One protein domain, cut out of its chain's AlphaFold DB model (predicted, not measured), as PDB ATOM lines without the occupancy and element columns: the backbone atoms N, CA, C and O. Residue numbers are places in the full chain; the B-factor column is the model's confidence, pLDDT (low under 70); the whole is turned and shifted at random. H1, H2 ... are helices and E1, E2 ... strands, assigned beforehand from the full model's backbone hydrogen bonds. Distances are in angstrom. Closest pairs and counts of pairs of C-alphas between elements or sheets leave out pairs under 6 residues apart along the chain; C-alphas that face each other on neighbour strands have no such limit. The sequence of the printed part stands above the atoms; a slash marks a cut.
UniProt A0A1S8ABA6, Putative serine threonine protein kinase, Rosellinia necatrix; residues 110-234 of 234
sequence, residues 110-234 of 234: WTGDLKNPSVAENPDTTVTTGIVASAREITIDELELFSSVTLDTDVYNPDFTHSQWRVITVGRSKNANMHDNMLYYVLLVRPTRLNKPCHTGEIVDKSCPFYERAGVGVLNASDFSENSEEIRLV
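AT A GLANCE: This is residues 110 to 234 of the 234 residues of the protein "Putative serine threonine protein kinase" of Rosellinia necatrix (UniProt A0A1S8ABA6). The body is a small closed barrel of five strands, E1, E3, E4, E5 and E6, of which E1, E3, E5 and E6 bend, and the seam between E5 and E6 is short. The short strand E2 is paired onto E5, the small helix H2 packs outside the barrel near E5, and residues 119 to 124 and 196 to 206 stick out. The printed part has 125 residues with two named helices and six named strands, in the order H1 E1 H2 E2 E3 E4 E5 E6; the class is mostly strand, though under half of the residues are in named elements. The ring is mixed, with E5 and E6 its parallel pair. The whole is compact, with a radius of gyration of the C-alphas of 15.8 A and spans of 52 by 39 by 26 A.

HOW THE PARTS SIT: After residues 110 to 125, which hold no named element, H1, residues 126 to 129, is not on the barrel. E1, residues 131 to 138, bends by 53 degrees at residue 134. H2, residues 142 to 148, is on the barrel, outside it, at a height over the sheet of 8.6 A. E2, residues 149 to 151, is the antiparallel neighbour of E5, residues 210 to 220, with N 150 and O 216 at 2.8 A. E3, residues 166 to 173, is antiparallel to E1, with N 136 and O 167 at 2.8 A. E4, residues 183 to 191, forms hairpins with E3, where N 168 and O 187 are 2.9 A apart, and with E5, where N 186 and O 217 are 3.0 A apart. E3, E4 and E5 are a meander, each strand the antiparallel neighbour of the one before; with E2, which pairs back with E5, they make a Greek key. E6, residues 224 to 233, is parallel to E5, with N 211 and O 232 at 2.8 A, and antiparallel to E1, with N 133 and O 231 at 3.0 A. Every O i to N i+4 pair in H2 is within hydrogen-bond range; H1 is too short for one.

IN THESE COORDINATES: H1 begins at C-alpha 126, (-59.639, 29.809, -48.961). E1 is 20.3 A long, H2 10.0 A, E3 20.0 A, E4 24.9 A and E5 25.2 A. E6 is 18.3 A long, bends by 100 degrees at residue 227 and ends at C-alpha 233, (-49.937, 35.876, -51.506).

THE WHOLE: The two C-alphas farthest apart, those of Met 178 and Gly 201, are 54.3 A apart. The printed part has no cut. The links E2 to E3 and E4 to E5 are long. The mean pLDDT of the printed part is 80.1, and residues 117 to 129, 155 to 160 and 193 to 208 are under 70.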
ATOM      1  N   TRP A 110     -39.218  24.555 -40.050       95.50
ATOM      2  CA  TRP A 110     -40.211  25.361 -40.764       95.50
ATOM      3  C   TRP A 110     -40.562  26.605 -39.948       95.50
ATOM      4  O   TRP A 110     -40.856  26.499 -38.759       95.50
ATOM      5  N   THR A 111     -40.509  27.785 -40.572       94.94
ATOM      6  CA  THR A 111     -40.570  29.068 -39.844       94.94
ATOM      7  C   THR A 111     -41.987  29.462 -39.440       94.94
ATOM      8  O   THR A 111     -42.178  30.145 -38.439       94.94
ATOM      9  N   GLY A 112     -42.996  29.016 -40.196       92.88
ATOM     10  CA  GLY A 112     -44.395  29.391 -39.974       92.88
ATOM     11  C   GLY A 112     -44.745  30.817 -40.420       92.88
ATOM     12  O   GLY A 112     -45.864  31.270 -40.144       92.88
ATOM     13  N   ASP A 113     -43.824  31.499 -41.113       93.94
ATOM     14  CA  ASP A 113     -44.045  32.816 -41.727       93.94
ATOM     15  C   ASP A 113     -45.070  32.724 -42.867       93.94
ATOM     16  O   ASP A 113     -45.827  33.660 -43.085       93.94
ATOM     17  N   LEU A 114     -45.156  31.583 -43.559       91.75
ATOM     18  CA  LEU A 114     -46.182  31.295 -44.563       91.75
ATOM     19  C   LEU A 114     -47.310  30.459 -43.933       91.75
ATOM     20  O   LEU A 114     -47.099  29.297 -43.575       91.75
ATOM     21  N   LYS A 115     -48.516  31.023 -43.785       89.50
ATOM     22  CA  LYS A 115     -49.630  30.329 -43.118       89.50
ATOM     23  C   LYS A 115     -50.255  29.285 -44.031       89.50
ATOM     24  O   LYS A 115     -50.740  29.595 -45.113       89.50
ATOM     25  N   ASN A 116     -50.302  28.043 -43.564       79.56
ATOM     26  CA  ASN A 116     -50.957  26.969 -44.296       79.56
ATOM     27  C   ASN A 116     -52.463  27.275 -44.450       79.56
ATOM     28  O   ASN A 116     -53.169  27.337 -43.438       79.56
ATOM     29  N   PRO A 117     -52.977  27.429 -45.685       68.88
ATOM     30  CA  PRO A 117     -54.359  27.849 -45.918       68.88
ATOM     31  C   PRO A 117     -55.393  26.842 -45.395       68.88
ATOM     32  O   PRO A 117     -56.538  27.206 -45.154       68.88
ATOM     33  N   SER A 118     -55.001  25.585 -45.167       61.72
ATOM     34  CA  SER A 118     -55.903  24.531 -44.682       61.72
ATOM     35  C   SER A 118     -56.168  24.570 -43.173       61.72
ATOM     36  O   SER A 118     -57.106  23.913 -42.724       61.72
ATOM     37  N   VAL A 119     -55.379  25.336 -42.411       56.78
ATOM     38  CA  VAL A 119     -55.508  25.494 -40.948       56.78
ATOM     39  C   VAL A 119     -56.522  26.595 -40.583       56.78
ATOM     40  O   VAL A 119     -56.864  26.761 -39.416       56.78
ATOM     41  N   ALA A 120     -57.043  27.335 -41.568       51.22
ATOM     42  CA  ALA A 120     -58.075  28.343 -41.345       51.22
ATOM     43  C   ALA A 120     -59.398  27.705 -40.872       51.22
ATOM     44  O   ALA A 120     -59.842  26.689 -41.409       51.22
ATOM     45  N   GLU A 121     -60.049  28.336 -39.889       45.25
ATOM     46  CA  GLU A 121     -61.259  27.841 -39.206       45.25
ATOM     47  C   GLU A 121     -62.490  27.685 -40.123       45.25
ATOM     48  O   GLU A 121     -63.461  27.045 -39.726       45.25
ATOM     49  N   ASN A 122     -62.447  28.199 -41.360       47.50
ATOM     50  CA  ASN A 122     -63.505  28.035 -42.358       47.50
ATOM     51  C   ASN A 122     -62.957  27.515 -43.705       47.50
ATOM     52  O   ASN A 122     -62.201  28.226 -44.371       47.50
ATOM     53  N   PRO A 123     -63.349  26.303 -44.142       44.19
ATOM     54  CA  PRO A 123     -62.861  25.691 -45.381       44.19
ATOM     55  C   PRO A 123     -63.411  26.327 -46.674       44.19
ATOM     56  O   PRO A 123     -62.820  26.123 -47.731       44.19
ATOM     57  N   ASP A 124     -64.493  27.114 -46.610       43.78
ATOM     58  CA  ASP A 124     -65.164  27.682 -47.796       43.78
ATOM     59  C   ASP A 124     -64.576  29.024 -48.290       43.78
ATOM     60  O   ASP A 124     -64.919  29.492 -49.375       43.78
ATOM     61  N   THR A 125     -63.663  29.655 -47.543       44.03
ATOM     62  CA  THR A 125     -63.128  31.005 -47.841       44.03
ATOM     63  C   THR A 125     -61.723  31.024 -48.450       44.03
ATOM     64  O   THR A 125     -61.216  32.087 -48.821       44.03
ATOM     65  N   THR A 126     -61.062  29.869 -48.577       47.56
ATOM     66  CA  THR A 126     -59.639  29.809 -48.961       47.56
ATOM     67  C   THR A 126     -59.382  30.092 -50.440       47.56
ATOM     68  O   THR A 126     -58.268  30.451 -50.807       47.56
ATOM     69  N   VAL A 127     -60.393  29.941 -51.303       47.47
ATOM     70  CA  VAL A 127     -60.234  30.163 -52.754       47.47
ATOM     71  C   VAL A 127     -60.247  31.660 -53.103       47.47
ATOM     72  O   VAL A 127     -59.716  32.049 -54.136       47.47
ATOM     73  N   THR A 128     -60.783  32.523 -52.231       50.44
ATOM     74  CA  THR A 128     -61.008  33.949 -52.528       50.44
ATOM     75  C   THR A 128     -60.055  34.930 -51.835       50.44
ATOM     76  O   THR A 128     -60.121  36.116 -52.143       50.44
ATOM     77  N   THR A 129     -59.163  34.498 -50.927       61.94
ATOM     78  CA  THR A 129     -58.429  35.435 -50.034       61.94
ATOM     79  C   THR A 129     -56.893  35.320 -49.994       61.94
ATOM     80  O   THR A 129     -56.251  36.153 -49.344       61.94
ATOM     81  N   GLY A 130     -56.291  34.360 -50.710       78.38
ATOM     82  CA  GLY A 130     -54.832  34.167 -50.771       78.38
ATOM     83  C   GLY A 130     -54.214  33.537 -49.512       78.38
ATOM     84  O   GLY A 130     -54.893  33.286 -48.518       78.38
ATOM     85  N   ILE A 131     -52.908  33.268 -49.556       88.69
ATOM     86  CA  ILE A 131     -52.127  32.769 -48.416       88.69
ATOM     87  C   ILE A 131     -51.607  33.961 -47.608       88.69
ATOM     88  O   ILE A 131     -50.936  34.831 -48.154       88.69
ATOM     89  N   VAL A 132     -51.881  33.998 -46.303       91.25
ATOM     90  CA  VAL A 132     -51.315  35.023 -45.410       91.25
ATOM     91  C   VAL A 132     -49.846  34.705 -45.135       91.25
ATOM     92  O   VAL A 132     -49.511  33.556 -44.830       91.25
ATOM     93  N   ALA A 133     -48.976  35.710 -45.235       94.25
ATOM     94  CA  ALA A 133     -47.546  35.540 -45.019       94.25
ATOM     95  C   ALA A 133     -46.892  36.728 -44.307       94.25
ATOM     96  O   ALA A 133     -47.294  37.869 -44.515       94.25
ATOM     97  N   SER A 134     -45.841  36.459 -43.538       96.31
ATOM     98  CA  SER A 134     -44.901  37.462 -43.039       96.31
ATOM     99  C   SER A 134     -43.769  37.637 -44.050       96.31
ATOM    100  O   SER A 134     -42.973  36.724 -44.269       96.31
ATOM    101  N   ALA A 135     -43.714  38.801 -44.687       96.75
ATOM    102  CA  ALA A 135     -42.742  39.129 -45.720       96.75
ATOM    103  C   ALA A 135     -41.733  40.165 -45.213       96.75
ATOM    104  O   ALA A 135     -42.081  41.049 -44.433       96.75
ATOM    105  N   ARG A 136     -40.477  40.043 -45.638       97.25
ATOM    106  CA  ARG A 136     -39.346  40.861 -45.181       97.25
ATOM    107  C   ARG A 136     -38.709  41.589 -46.351       97.25
ATOM    108  O   ARG A 136     -38.777  41.126 -47.493       97.25
ATOM    109  N   GLU A 137     -38.097  42.727 -46.062       96.25
ATOM    110  CA  GLU A 137     -37.374  43.510 -47.063       96.25
ATOM    111  C   GLU A 137     -36.042  42.849 -47.397       96.25
ATOM    112  O   GLU A 137     -35.398  42.278 -46.521       96.25
ATOM    113  N   ILE A 138     -35.638  42.936 -48.660       95.62
ATOM    114  CA  ILE A 138     -34.341  42.448 -49.134       95.62
ATOM    115  C   ILE A 138     -33.299  43.532 -48.869       95.62
ATOM    116  O   ILE A 138     -33.568  44.712 -49.093       95.62
ATOM    117  N   THR A 139     -32.134  43.139 -48.361       95.25
ATOM    118  CA  THR A 139     -31.050  44.068 -47.988       95.25
ATOM    119  C   THR A 139     -29.844  43.986 -48.922       95.25
ATOM    120  O   THR A 139     -29.066  44.938 -48.978       95.25
ATOM    121  N   ILE A 140     -29.695  42.875 -49.645       94.31
ATOM    122  CA  ILE A 140     -28.669  42.666 -50.677       94.31
ATOM    123  C   ILE A 140     -29.071  43.312 -52.000       94.31
ATOM    124  O   ILE A 140     -30.252  43.536 -52.252       94.31
ATOM    125  N   ASP A 141     -28.095  43.595 -52.860       92.56
ATOM    126  CA  ASP A 141     -28.376  44.182 -54.168       92.56
ATOM    127  C   ASP A 141     -29.029  43.191 -55.152       92.56
ATOM    128  O   ASP A 141     -29.156  41.989 -54.912       92.56
ATOM    129  N   GLU A 142     -29.493  43.717 -56.286       88.81
ATOM    130  CA  GLU A 142     -30.213  42.952 -57.306       88.81
ATOM    131  C   GLU A 142     -29.368  41.838 -57.944       88.81
ATOM    132  O   GLU A 142     -29.894  40.769 -58.260       88.81
ATOM    133  N   LEU A 143     -28.061  42.060 -58.112       89.44
ATOM    134  CA  LEU A 143     -27.161  41.079 -58.707       89.44
ATOM    135  C   LEU A 143     -26.954  39.900 -57.753       89.44
ATOM    136  O   LEU A 143     -27.080  38.745 -58.169       89.44
ATOM    137  N   GLU A 144     -26.689  40.180 -56.475       92.94
ATOM    138  CA  GLU A 144     -26.582  39.146 -55.442       92.94
ATOM    139  C   GLU A 144     -27.901  38.388 -55.264       92.94
ATOM    140  O   GLU A 144     -27.903  37.151 -55.231       92.94
ATOM    141  N   LEU A 145     -29.033  39.098 -55.244       91.88
ATOM    142  CA  LEU A 145     -30.353  38.486 -55.132       91.88
ATOM    143  C   LEU A 145     -30.603  37.488 -56.264       91.88
ATOM    144  O   LEU A 145     -30.921  36.327 -56.006       91.88
ATOM    145  N   PHE A 146     -30.427  37.909 -57.518       89.50
ATOM    146  CA  PHE A 146     -30.692  37.060 -58.683       89.50
ATOM    147  C   PHE A 146     -29.652  35.960 -58.898       89.50
ATOM    148  O   PHE A 146     -29.920  35.012 -59.634       89.50
ATOM    149  N   SER A 147     -28.504  36.032 -58.222       91.81
ATOM    150  CA  SER A 147     -27.564  34.910 -58.138       91.81
ATOM    151  C   SER A 147     -28.014  33.818 -57.153       91.81
ATOM    152  O   SER A 147     -27.653  32.652 -57.320       91.81
ATOM    153  N   SER A 148     -28.839  34.179 -56.163       92.75
ATOM    154  CA  SER A 148     -29.239  33.307 -55.046       92.75
ATOM    155  C   SER A 148     -30.657  32.733 -55.188       92.75
ATOM    156  O   SER A 148     -31.033  31.775 -54.503       92.75
ATOM    157  N   VAL A 149     -31.459  33.292 -56.097       93.31
ATOM    158  CA  VAL A 149     -32.843  32.876 -56.356       93.31
ATOM    159  C   VAL A 149     -33.052  32.480 -57.813       93.31
ATOM    160  O   VAL A 149     -32.433  33.010 -58.728       93.31
ATOM    161  N   THR A 150     -33.965  31.542 -58.043       93.50
ATOM    162  CA  THR A 150     -34.485  31.235 -59.376       93.50
ATOM    163  C   THR A 150     -35.840  31.903 -59.541       93.50
ATOM    164  O   THR A 150     -36.781  31.627 -58.793       93.50
ATOM    165  N   LEU A 151     -35.921  32.779 -60.534       92.25
ATOM    166  CA  LEU A 151     -37.138  33.485 -60.902       92.25
ATOM    167  C   LEU A 151     -38.088  32.550 -61.652       92.25
ATOM    168  O   LEU A 151     -37.653  31.695 -62.426       92.25
ATOM    169  N   ASP A 152     -39.387  32.705 -61.412       92.25
ATOM    170  CA  ASP A 152     -40.400  31.887 -62.076       92.25
ATOM    171  C   ASP A 152     -40.569  32.320 -63.542       92.25
ATOM    172  O   ASP A 152     -40.664  31.465 -64.417       92.25
ATOM    173  N   THR A 153     -40.547  33.629 -63.824       88.38
ATOM    174  CA  THR A 153     -40.674  34.224 -65.170       88.38
ATOM    175  C   THR A 153     -39.517  35.179 -65.466       88.38
ATOM    176  O   THR A 153     -38.695  35.458 -64.592       88.38
ATOM    177  N   ASP A 154     -39.450  35.724 -66.683       75.69
ATOM    178  CA  ASP A 154     -38.493  36.788 -66.983       75.69
ATOM    179  C   ASP A 154     -38.821  38.048 -66.181       75.69
ATOM    180  O   ASP A 154     -39.970  38.462 -66.023       75.69
ATOM    181  N   VAL A 155     -37.773  38.608 -65.579       59.56
ATOM    182  CA  VAL A 155     -37.867  39.738 -64.647       59.56
ATOM    183  C   VAL A 155     -37.608  41.071 -65.318       59.56
ATOM    184  O   VAL A 155     -37.751  42.097 -64.664       59.56
ATOM    185  N   TYR A 156     -37.335  41.109 -66.628       56.03
ATOM    186  CA  TYR A 156     -37.320  42.390 -67.326       56.03
ATOM    187  C   TYR A 156     -38.747  42.932 -67.455       56.03
ATOM    188  O   TYR A 156     -39.422  42.799 -68.473       56.03
ATOM    189  N   ASN A 157     -39.208  43.531 -66.366       60.59
ATOM    190  CA  ASN A 157     -40.421  44.293 -66.281       60.59
ATOM    191  C   ASN A 157     -40.042  45.669 -65.712       60.59
ATOM    192  O   ASN A 157     -39.756  45.761 -64.518       60.59
ATOM    193  N   PRO A 158     -40.036  46.727 -66.542       60.16
ATOM    194  CA  PRO A 158     -39.616  48.068 -66.132       60.16
ATOM    195  C   PRO A 158     -40.502  48.677 -65.032       60.16
ATOM    196  O   PRO A 158     -40.135  49.692 -64.449       60.16
ATOM    197  N   ASP A 159     -41.653  48.062 -64.746       63.66
ATOM    198  CA  ASP A 159     -42.634  48.561 -63.784       63.66
ATOM    199  C   ASP A 159     -42.289  48.253 -62.314       63.66
ATOM    200  O   ASP A 159     -42.955  48.784 -61.425       63.66
ATOM    201  N   PHE A 160     -41.298  47.393 -62.037       69.06
ATOM    202  CA  PHE A 160     -40.932  47.018 -60.666       69.06
ATOM    203  C   PHE A 160     -39.501  47.413 -60.307       69.06
ATOM    204  O   PHE A 160     -38.553  47.072 -61.010       69.06
ATOM    205  N   THR A 161     -39.338  48.079 -59.164       77.94
ATOM    206  CA  THR A 161     -38.031  48.439 -58.607       77.94
ATOM    207  C   THR A 161     -37.568  47.423 -57.570       77.94
ATOM    208  O   THR A 161     -38.380  46.796 -56.888       77.94
ATOM    209  N   HIS A 162     -36.248  47.309 -57.385       80.44
ATOM    210  CA  HIS A 162     -35.631  46.412 -56.399       80.44
ATOM    211  C   HIS A 162     -36.266  46.526 -54.987       80.44
ATOM    212  O   HIS A 162     -36.524  45.532 -54.316       80.44
ATOM    213  N   SER A 163     -36.627  47.743 -54.573       84.06
ATOM    214  CA  SER A 163     -37.252  48.037 -53.274       84.06
ATOM    215  C   SER A 163     -38.642  47.429 -53.052       84.06
ATOM    216  O   SER A 163     -39.118  47.424 -51.918       84.06
ATOM    217  N   GLN A 164     -39.322  46.953 -54.099       88.06
ATOM    218  CA  GLN A 164     -40.660  46.361 -53.995       88.06
ATOM    219  C   GLN A 164     -40.623  44.852 -53.760       88.06
ATOM    220  O   GLN A 164     -41.640  44.262 -53.395       88.06
ATOM    221  N   TRP A 165     -39.473  44.214 -53.970       92.00
ATOM    222  CA  TRP A 165     -39.334  42.796 -53.701       92.00
ATOM    223  C   TRP A 165     -39.373  42.531 -52.201       92.00
ATOM    224  O   TRP A 165     -38.890  43.315 -51.378       92.00
ATOM    225  N   ARG A 166     -39.972  41.399 -51.851       95.62
ATOM    226  CA  ARG A 166     -39.973  40.870 -50.496       95.62
ATOM    227  C   ARG A 166     -39.613  39.401 -50.522       95.62
ATOM    228  O   ARG A 166     -39.808  38.715 -51.527       95.62
ATOM    229  N   VAL A 167     -39.150  38.912 -49.383       97.31
ATOM    230  CA  VAL A 167     -38.925  37.486 -49.160       97.31
ATOM    231  C   VAL A 167     -39.852  36.969 -48.078       97.31
ATOM    232  O   VAL A 167     -40.083  37.633 -47.069       97.31
ATOM    233  N   ILE A 168     -40.375  35.768 -48.281       98.06
ATOM    234  CA  ILE A 168     -41.079  35.007 -47.251       98.06
ATOM    235  C   ILE A 168     -40.191  33.824 -46.904       98.06
ATOM    236  O   ILE A 168     -39.848  33.031 -47.787       98.06
ATOM    237  N   THR A 169     -39.833  33.676 -45.632       97.50
ATOM    238  CA  THR A 169     -39.107  32.479 -45.203       97.50
ATOM    239  C   THR A 169     -40.075  31.302 -45.119       97.50
ATOM    240  O   THR A 169     -41.192  31.431 -44.628       97.50
ATOM    241  N   VAL A 170     -39.678  30.141 -45.630       97.69
ATOM    242  CA  VAL A 170     -40.491  28.918 -45.536       97.69
ATOM    243  C   VAL A 170     -39.862  27.954 -44.539       97.69
ATOM    244  O   VAL A 170     -40.545  27.388 -43.687       97.69
ATOM    245  N   GLY A 171     -38.541  27.805 -44.604       96.81
ATOM    246  CA  GLY A 171     -37.771  27.018 -43.651       96.81
ATOM    247  C   GLY A 171     -36.362  27.562 -43.489       96.81
ATOM    248  O   GLY A 171     -35.865  28.278 -44.355       96.81
ATOM    249  N   ARG A 172     -35.705  27.184 -42.397       95.62
ATOM    250  CA  ARG A 172     -34.278  27.424 -42.161       95.62
ATOM    251  C   ARG A 172     -33.552  26.108 -41.924       95.62
ATOM    252  O   ARG A 172     -34.137  25.180 -41.364       95.62
ATOM    253  N   SER A 173     -32.285  26.022 -42.305       94.44
ATOM    254  CA  SER A 173     -31.434  24.905 -41.895       94.44
ATOM    255  C   SER A 173     -31.354  24.834 -40.366       94.44
ATOM    256  O   SER A 173     -31.390  25.855 -39.690       94.44
ATOM    257  N   LYS A 174     -31.265  23.629 -39.797       92.88
ATOM    258  CA  LYS A 174     -31.061  23.444 -38.348       92.88
ATOM    259  C   LYS A 174     -29.642  23.781 -37.916       92.88
ATOM    260  O   LYS A 174     -29.430  24.248 -36.803       92.88
ATOM    261  N   ASN A 175     -28.691  23.521 -38.804       86.88
ATOM    262  CA  ASN A 175     -27.282  23.796 -38.596       86.88
ATOM    263  C   ASN A 175     -26.846  24.911 -39.540       86.88
ATOM    264  O   ASN A 175     -27.354  25.024 -40.663       86.88
ATOM    265  N   ALA A 176     -25.885  25.703 -39.084       82.56
ATOM    266  CA  ALA A 176     -25.195  26.637 -39.944       82.56
ATOM    267  C   ALA A 176     -24.360  25.884 -40.993       82.56
ATOM    268  O   ALA A 176     -23.983  24.721 -40.808       82.56
ATOM    269  N   ASN A 177     -24.100  26.540 -42.118       77.56
ATOM    270  CA  ASN A 177     -23.217  26.012 -43.149       77.56
ATOM    271  C   ASN A 177     -21.735  26.090 -42.712       77.56
ATOM    272  O   ASN A 177     -21.410  26.495 -41.599       77.56
ATOM    273  N   MET A 178     -20.808  25.720 -43.603       73.56
ATOM    274  CA  MET A 178     -19.362  25.742 -43.316       73.56
ATOM    275  C   MET A 178     -18.803  27.135 -42.965       73.56
ATOM    276  O   MET A 178     -17.700  27.224 -42.432       73.56
ATOM    277  N   HIS A 179     -19.543  28.203 -43.265       76.44
ATOM    278  CA  HIS A 179     -19.188  29.591 -42.970       76.44
ATOM    279  C   HIS A 179     -19.946  30.148 -41.758       76.44
ATOM    280  O   HIS A 179     -19.971  31.358 -41.573       76.44
ATOM    281  N   ASP A 180     -20.569  29.278 -40.957       74.81
ATOM    282  CA  ASP A 180     -21.402  29.637 -39.804       74.81
ATOM    283  C   ASP A 180     -22.638  30.490 -40.166       74.81
ATOM    284  O   ASP A 180     -23.277  31.105 -39.313       74.81
ATOM    285  N   ASN A 181     -23.046  30.467 -41.440       82.75
ATOM    286  CA  ASN A 181     -24.263  31.125 -41.900       82.75
ATOM    287  C   ASN A 181     -25.456  30.168 -41.859       82.75
ATOM    288  O   ASN A 181     -25.422  29.059 -42.404       82.75
ATOM    289  N   MET A 182     -26.553  30.634 -41.268       88.38
ATOM    290  CA  MET A 182     -27.846  29.954 -41.328       88.38
ATOM    291  C   MET A 182     -28.496  30.184 -42.691       88.38
ATOM    292  O   MET A 182     -28.656  31.329 -43.120       88.38
ATOM    293  N   LEU A 183     -28.893  29.095 -43.353       94.12
ATOM    294  CA  LEU A 183     -29.525  29.136 -44.669       94.12
ATOM    295  C   LEU A 183     -31.046  29.134 -44.535       94.12
ATOM    296  O   LEU A 183     -31.613  28.339 -43.787       94.12
ATOM    297  N   TYR A 184     -31.702  29.984 -45.313       97.12
ATOM    298  CA  TYR A 184     -33.150  30.133 -45.359       97.12
ATOM    299  C   TYR A 184     -33.664  29.775 -46.746       97.12
ATOM    300  O   TYR A 184     -33.241  30.351 -47.742       97.12
ATOM    301  N   TYR A 185     -34.613  28.847 -46.806       97.81
ATOM    302  CA  TYR A 185     -35.381  28.547 -48.007       97.81
ATOM    303  C   TYR A 185     -36.512  29.565 -48.110       97.81
ATOM    304  O   TYR A 185     -37.364  29.635 -47.216       97.81
ATOM    305  N   VAL A 186     -36.514  30.357 -49.179       98.06
ATOM    306  CA  VAL A 186     -37.390  31.526 -49.303       98.06
ATOM    307  C   VAL A 186     -38.235  31.486 -50.566       98.06
ATOM    308  O   VAL A 186     -37.810  30.963 -51.597       98.06
ATOM    309  N   LEU A 187     -39.414  32.098 -50.496       97.94
ATOM    310  CA  LEU A 187     -40.147  32.561 -51.670       97.94
ATOM    311  C   LEU A 187     -39.796  34.023 -51.922       97.94
ATOM    312  O   LEU A 187     -39.826  34.833 -50.996       97.94
ATOM    313  N   LEU A 188     -39.523  34.353 -53.179       96.44
ATOM    314  CA  LEU A 188     -39.430  35.727 -53.642       96.44
ATOM    315  C   LEU A 188     -40.814  36.174 -54.119       96.44
ATOM    316  O   LEU A 188     -41.454  35.489 -54.926       96.44
ATOM    317  N   VAL A 189     -41.275  37.320 -53.627       95.19
ATOM    318  CA  VAL A 189     -42.600  37.862 -53.940       95.19
ATOM    319  C   VAL A 189     -42.520  39.343 -54.288       95.19
ATOM    320  O   VAL A 189     -41.592  40.046 -53.884       95.19
ATOM    321  N   ARG A 190     -43.511  39.824 -55.035       91.94
ATOM    322  CA  ARG A 190     -43.657  41.241 -55.400       91.94
ATOM    323  C   ARG A 190     -45.131  41.659 -55.404       91.94
ATOM    324  O   ARG A 190     -45.988  40.783 -55.526       91.94
ATOM    325  N   PRO A 191     -45.456  42.956 -55.293       90.38
ATOM    326  CA  PRO A 191     -46.836  43.422 -55.338       90.38
ATOM    327  C   PRO A 191     -47.549  43.002 -56.630       90.38
ATOM    328  O   PRO A 191     -46.966  43.040 -57.713       90.38
ATOM    329  N   THR A 192     -48.828  42.636 -56.532       83.81
ATOM    330  CA  THR A 192     -49.641  42.349 -57.725       83.81
ATOM    331  C   THR A 192     -50.021  43.630 -58.471       83.81
ATOM    332  O   THR A 192     -50.273  44.673 -57.864       83.81
ATOM    333  N   ARG A 193     -50.172  43.536 -59.799       69.06
ATOM    334  CA  ARG A 193     -50.724  44.619 -60.639       69.06
ATOM    335  C   ARG A 193     -52.186  44.950 -60.308       69.06
ATOM    336  O   ARG A 193     -52.666  46.019 -60.670       69.06
ATOM    337  N   LEU A 194     -52.903  44.041 -59.638       56.91
ATOM    338  CA  LEU A 194     -54.294  44.248 -59.216       56.91
ATOM    339  C   LEU A 194     -54.440  45.208 -58.027       56.91
ATOM    340  O   LEU A 194     -55.566  45.605 -57.725       56.91
ATOM    341  N   ASN A 195     -53.336  45.644 -57.406       49.59
ATOM    342  CA  ASN A 195     -53.336  46.769 -56.473       49.59
ATOM    343  C   ASN A 195     -53.578  48.073 -57.254       49.59
ATOM    344  O   ASN A 195     -52.683  48.901 -57.420       49.59
ATOM    345  N   LYS A 196     -54.803  48.272 -57.759       39.41
ATOM    346  CA  LYS A 196     -55.263  49.614 -58.119       39.41
ATOM    347  C   LYS A 196     -55.171  50.465 -56.847       39.41
ATOM    348  O   LYS A 196     -55.638  49.999 -55.805       39.41
ATOM    349  N   PRO A 197     -54.619  51.691 -56.889       37.28
ATOM    350  CA  PRO A 197     -54.817  52.615 -55.785       37.28
ATOM    351  C   PRO A 197     -56.325  52.751 -55.577       37.28
ATOM    352  O   PRO A 197     -57.075  52.896 -56.547       37.28
ATOM    353  N   CYS A 198     -56.770  52.669 -54.325       38.25
ATOM    354  CA  CYS A 198     -58.136  52.993 -53.946       38.25
ATOM    355  C   CYS A 198     -58.377  54.468 -54.297       38.25
ATOM    356  O   CYS A 198     -58.171  55.368 -53.488       38.25
ATOM    357  N   HIS A 199     -58.744  54.756 -55.541       37.88
ATOM    358  CA  HIS A 199     -59.266  56.051 -55.922       37.88
ATOM    359  C   HIS A 199     -60.752  56.044 -55.618       37.88
ATOM    360  O   HIS A 199     -61.552  55.656 -56.457       37.88
ATOM    361  N   THR A 200     -61.073  56.454 -54.397       38.00
ATOM    362  CA  THR A 200     -61.982  57.570 -54.106       38.00
ATOM    363  C   THR A 200     -61.840  57.861 -52.620       38.00
ATOM    364  O   THR A 200     -61.873  56.941 -51.811       38.00
ATOM    365  N   GLY A 201     -61.572  59.123 -52.283       43.91
ATOM    366  CA  GLY A 201     -61.209  59.537 -50.937       43.91
ATOM    367  C   GLY A 201     -62.248  59.141 -49.899       43.91
ATOM    368  O   GLY A 201     -63.323  59.708 -49.879       43.91
ATOM    369  N   GLU A 202     -61.887  58.193 -49.046       41.56
ATOM    370  CA  GLU A 202     -62.345  58.033 -47.669       41.56
ATOM    371  C   GLU A 202     -61.574  56.844 -47.094       41.56
ATOM    372  O   GLU A 202     -61.630  55.754 -47.646       41.56
ATOM    373  N   ILE A 203     -60.806  57.112 -46.031       37.94
ATOM    374  CA  ILE A 203     -60.144  56.161 -45.124       37.94
ATOM    375  C   ILE A 203     -59.360  55.049 -45.840       37.94
ATOM    376  O   ILE A 203     -59.914  54.071 -46.327       37.94
ATOM    377  N   VAL A 204     -58.028  55.170 -45.831       41.66
ATOM    378  CA  VAL A 204     -57.114  54.067 -46.164       41.66
ATOM    379  C   VAL A 204     -57.359  52.946 -45.157       41.66
ATOM    380  O   VAL A 204     -56.737  52.907 -44.095       41.66
ATOM    381  N   ASP A 205     -58.310  52.066 -45.455       41.97
ATOM    382  CA  ASP A 205     -58.411  50.800 -44.760       41.97
ATOM    383  C   ASP A 205     -57.110  50.060 -45.062       41.97
ATOM    384  O   ASP A 205     -56.726  49.893 -46.226       41.97
ATOM    385  N   LYS A 206     -56.367  49.717 -44.009       48.72
ATOM    386  CA  LYS A 206     -55.087  49.006 -44.083       48.72
ATOM    387  C   LYS A 206     -55.352  47.551 -44.476       48.72
ATOM    388  O   LYS A 206     -55.058  46.631 -43.720       48.72
ATOM    389  N   SER A 207     -55.936  47.337 -45.649       61.00
ATOM    390  CA  SER A 207     -56.007  46.026 -46.272       61.00
ATOM    391  C   SER A 207     -54.585  45.496 -46.406       61.00
ATOM    392  O   SER A 207     -53.726  46.181 -46.965       61.00
ATOM    393  N   CYS A 208     -54.338  44.279 -45.916       64.75
ATOM    394  CA  CYS A 208     -53.080  43.573 -46.145       64.75
ATOM    395  C   CYS A 208     -52.765  43.610 -47.654       64.75
ATOM    396  O   CYS A 208     -53.633  43.237 -48.453       64.75
ATOM    397  N   PRO A 209     -51.579  44.080 -48.066       85.12
ATOM    398  CA  PRO A 209     -51.259  44.239 -49.477       85.12
ATOM    399  C   PRO A 209     -51.207  42.881 -50.183       85.12
ATOM    400  O   PRO A 209     -50.737  41.885 -49.624       85.12
ATOM    401  N   PHE A 210     -51.677  42.845 -51.431       88.38
ATOM    402  CA  PHE A 210     -51.631  41.647 -52.263       88.38
ATOM    403  C   PHE A 210     -50.305  41.544 -53.015       88.38
ATOM    404  O   PHE A 210     -49.835  42.508 -53.628       88.38
ATOM    405  N   TYR A 211     -49.736  40.350 -52.993       92.50
ATOM    406  CA  TYR A 211     -48.467  39.998 -53.606       92.50
ATOM    407  C   TYR A 211     -48.639  38.760 -54.474       92.50
ATOM    408  O   TYR A 211     -49.460  37.895 -54.180       92.50
ATOM    409  N   GLU A 212     -47.829  38.660 -55.516       92.25
ATOM    410  CA  GLU A 212     -47.661  37.442 -56.292       92.25
ATOM    411  C   GLU A 212     -46.287  36.822 -56.037       92.25
ATOM    412  O   GLU A 212     -45.295  37.508 -55.766       92.25
ATOM    413  N   ARG A 213     -46.236  35.497 -56.141       94.38
ATOM    414  CA  ARG A 213     -44.998  34.734 -56.158       94.38
ATOM    415  C   ARG A 213     -44.264  35.016 -57.464       94.38
ATOM    416  O   ARG A 213     -44.872  35.015 -58.532       94.38
ATOM    417  N   ALA A 214     -42.961  35.220 -57.357       93.44
ATOM    418  CA  ALA A 214     -42.108  35.524 -58.493       93.44
ATOM    419  C   ALA A 214     -40.807  34.708 -58.529       93.44
ATOM    420  O   ALA A 214     -40.090  34.748 -59.530       93.44
ATOM    421  N   GLY A 215     -40.497  33.946 -57.481       94.69
ATOM    422  CA  GLY A 215     -39.384  33.007 -57.500       94.69
ATOM    423  C   GLY A 215     -39.206  32.262 -56.188       94.69
ATOM    424  O   GLY A 215     -39.991  32.393 -55.244       94.69
ATOM    425  N   VAL A 216     -38.132  31.486 -56.124       97.12
ATOM    426  CA  VAL A 216     -37.725  30.731 -54.938       97.12
ATOM    427  C   VAL A 216     -36.203  30.677 -54.865       97.12
ATOM    428  O   VAL A 216     -35.533  30.685 -55.897       97.12
ATOM    429  N   GLY A 217     -35.634  30.574 -53.672       96.06
ATOM    430  CA  GLY A 217     -34.189  30.435 -53.537       96.06
ATOM    431  C   GLY A 217     -33.734  30.082 -52.138       96.06
ATOM    432  O   GLY A 217     -34.531  29.665 -51.291       96.06
ATOM    433  N   VAL A 218     -32.433  30.251 -51.928       96.19
ATOM    434  CA  VAL A 218     -31.784  30.071 -50.634       96.19
ATOM    435  C   VAL A 218     -30.991  31.333 -50.323       96.19
ATOM    436  O   VAL A 218     -30.161  31.736 -51.128       96.19
ATOM    437  N   LEU A 219     -31.263  31.946 -49.174       95.94
ATOM    438  CA  LEU A 219     -30.618  33.178 -48.712       95.94
ATOM    439  C   LEU A 219     -29.986  32.978 -47.332       95.94
ATOM    440  O   LEU A 219     -30.353  32.057 -46.599       95.94
ATOM    441  N   ASN A 220     -29.061  33.855 -46.960       95.31
ATOM    442  CA  ASN A 220     -28.561  33.971 -45.594       95.31
ATOM    443  C   ASN A 220     -29.489  34.863 -44.759       95.31
ATOM    444  O   ASN A 220     -30.232  35.685 -45.289       95.31
ATOM    445  N   ALA A 221     -29.399  34.749 -43.433       92.94
ATOM    446  CA  ALA A 221     -30.146  35.613 -42.512       92.94
ATOM    447  C   ALA A 221     -29.857  37.115 -42.700       92.94
ATOM    448  O   ALA A 221     -30.720  37.940 -42.427       92.94
ATOM    449  N   SER A 222     -28.647  37.465 -43.150       93.19
ATOM    450  CA  SER A 222     -28.211  38.844 -43.409       93.19
ATOM    451  C   SER A 222     -28.841  39.475 -44.647       93.19
ATOM    452  O   SER A 222     -28.783  40.695 -44.796       93.19
ATOM    453  N   ASP A 223     -29.415  38.657 -45.531       95.56
ATOM    454  CA  ASP A 223     -29.814  39.073 -46.878       95.56
ATOM    455  C   ASP A 223     -31.217  39.704 -46.902       95.56
ATOM    456  O   ASP A 223     -31.711  40.149 -47.943       95.56
ATOM    457  N   PHE A 224     -31.872  39.745 -45.741       95.94
ATOM    458  CA  PHE A 224     -33.173  40.356 -45.539       95.94
ATOM    459  C   PHE A 224     -33.320  40.923 -44.124       95.94
ATOM    460  O   PHE A 224     -32.581  40.584 -43.202       95.94
ATOM    461  N   SER A 225     -34.296  41.808 -43.942       95.62
ATOM    462  CA  SER A 225     -34.507  42.504 -42.677       95.62
ATOM    463  C   SER A 225     -35.143  41.624 -41.589       95.62
ATOM    464  O   SER A 225     -35.873  40.656 -41.837       95.62
ATOM    465  N   GLU A 226     -34.899  41.988 -40.328       92.69
ATOM    466  CA  GLU A 226     -35.553  41.344 -39.182       92.69
ATOM    467  C   GLU A 226     -37.044  41.696 -39.082       92.69
ATOM    468  O   GLU A 226     -37.840  40.886 -38.597       92.69
ATOM    469  N   ASN A 227     -37.423  42.878 -39.571       93.81
ATOM    470  CA  ASN A 227     -38.796  43.358 -39.569       93.81
ATOM    471  C   ASN A 227     -39.607  42.676 -40.672       93.81
ATOM    472  O   ASN A 227     -39.171  42.591 -41.818       93.81
ATOM    473  N   SER A 228     -40.818  42.245 -40.330       94.44
ATOM    474  CA  SER A 228     -41.755  41.670 -41.291       94.44
ATOM    475  C   SER A 228     -43.046  42.469 -41.364       94.44
ATOM    476  O   SER A 228     -43.541  42.948 -40.342       94.44
ATOM    477  N   GLU A 229     -43.639  42.511 -42.546       93.44
ATOM    478  CA  GLU A 229     -45.006  42.963 -42.773       93.44
ATOM    479  C   GLU A 229     -45.908  41.782 -43.144       93.44
ATOM    480  O   GLU A 229     -45.464  40.801 -43.741       93.44
ATOM    481  N   GLU A 230     -47.184  41.858 -42.771       93.19
ATOM    482  CA  GLU A 230     -48.164  40.857 -43.185       93.19
ATOM    483  C   GLU A 230     -48.678  41.170 -44.593       93.19
ATOM    484  O   GLU A 230     -49.104  42.289 -44.879       93.19
ATOM    485  N   ILE A 231     -48.674  40.163 -45.463       91.81
ATOM    486  CA  ILE A 231     -49.119  40.257 -46.853       91.81
ATOM    487  C   ILE A 231     -50.088  39.124 -47.201       91.81
ATOM    488  O   ILE A 231     -50.176  38.110 -46.500       91.81
ATOM    489  N   ARG A 232     -50.777  39.263 -48.338       90.94
ATOM    490  CA  ARG A 232     -51.574  38.191 -48.951       90.94
ATOM    491  C   ARG A 232     -50.954  37.752 -50.269       90.94
ATOM    492  O   ARG A 232     -50.948  38.508 -51.234       90.94
ATOM    493  N   LEU A 233     -50.471  36.516 -50.313       90.75
ATOM    494  CA  LEU A 233     -49.937  35.876 -51.506       90.75
ATOM    495  C   LEU A 233     -51.084  35.268 -52.329       90.75
ATOM    496  O   LEU A 233     -51.715  34.293 -51.907       90.75
ATOM    497  N   VAL A 234     -51.360  35.857 -53.489       87.69
ATOM    498  CA  VAL A 234     -52.475  35.513 -54.392       87.69
ATOM    499  C   VAL A 234     -52.002  35.000 -55.727       87.69
ATOM    500  O   VAL A 234     -50.911  35.388 -56.184       87.69
TER     501      VAL A 234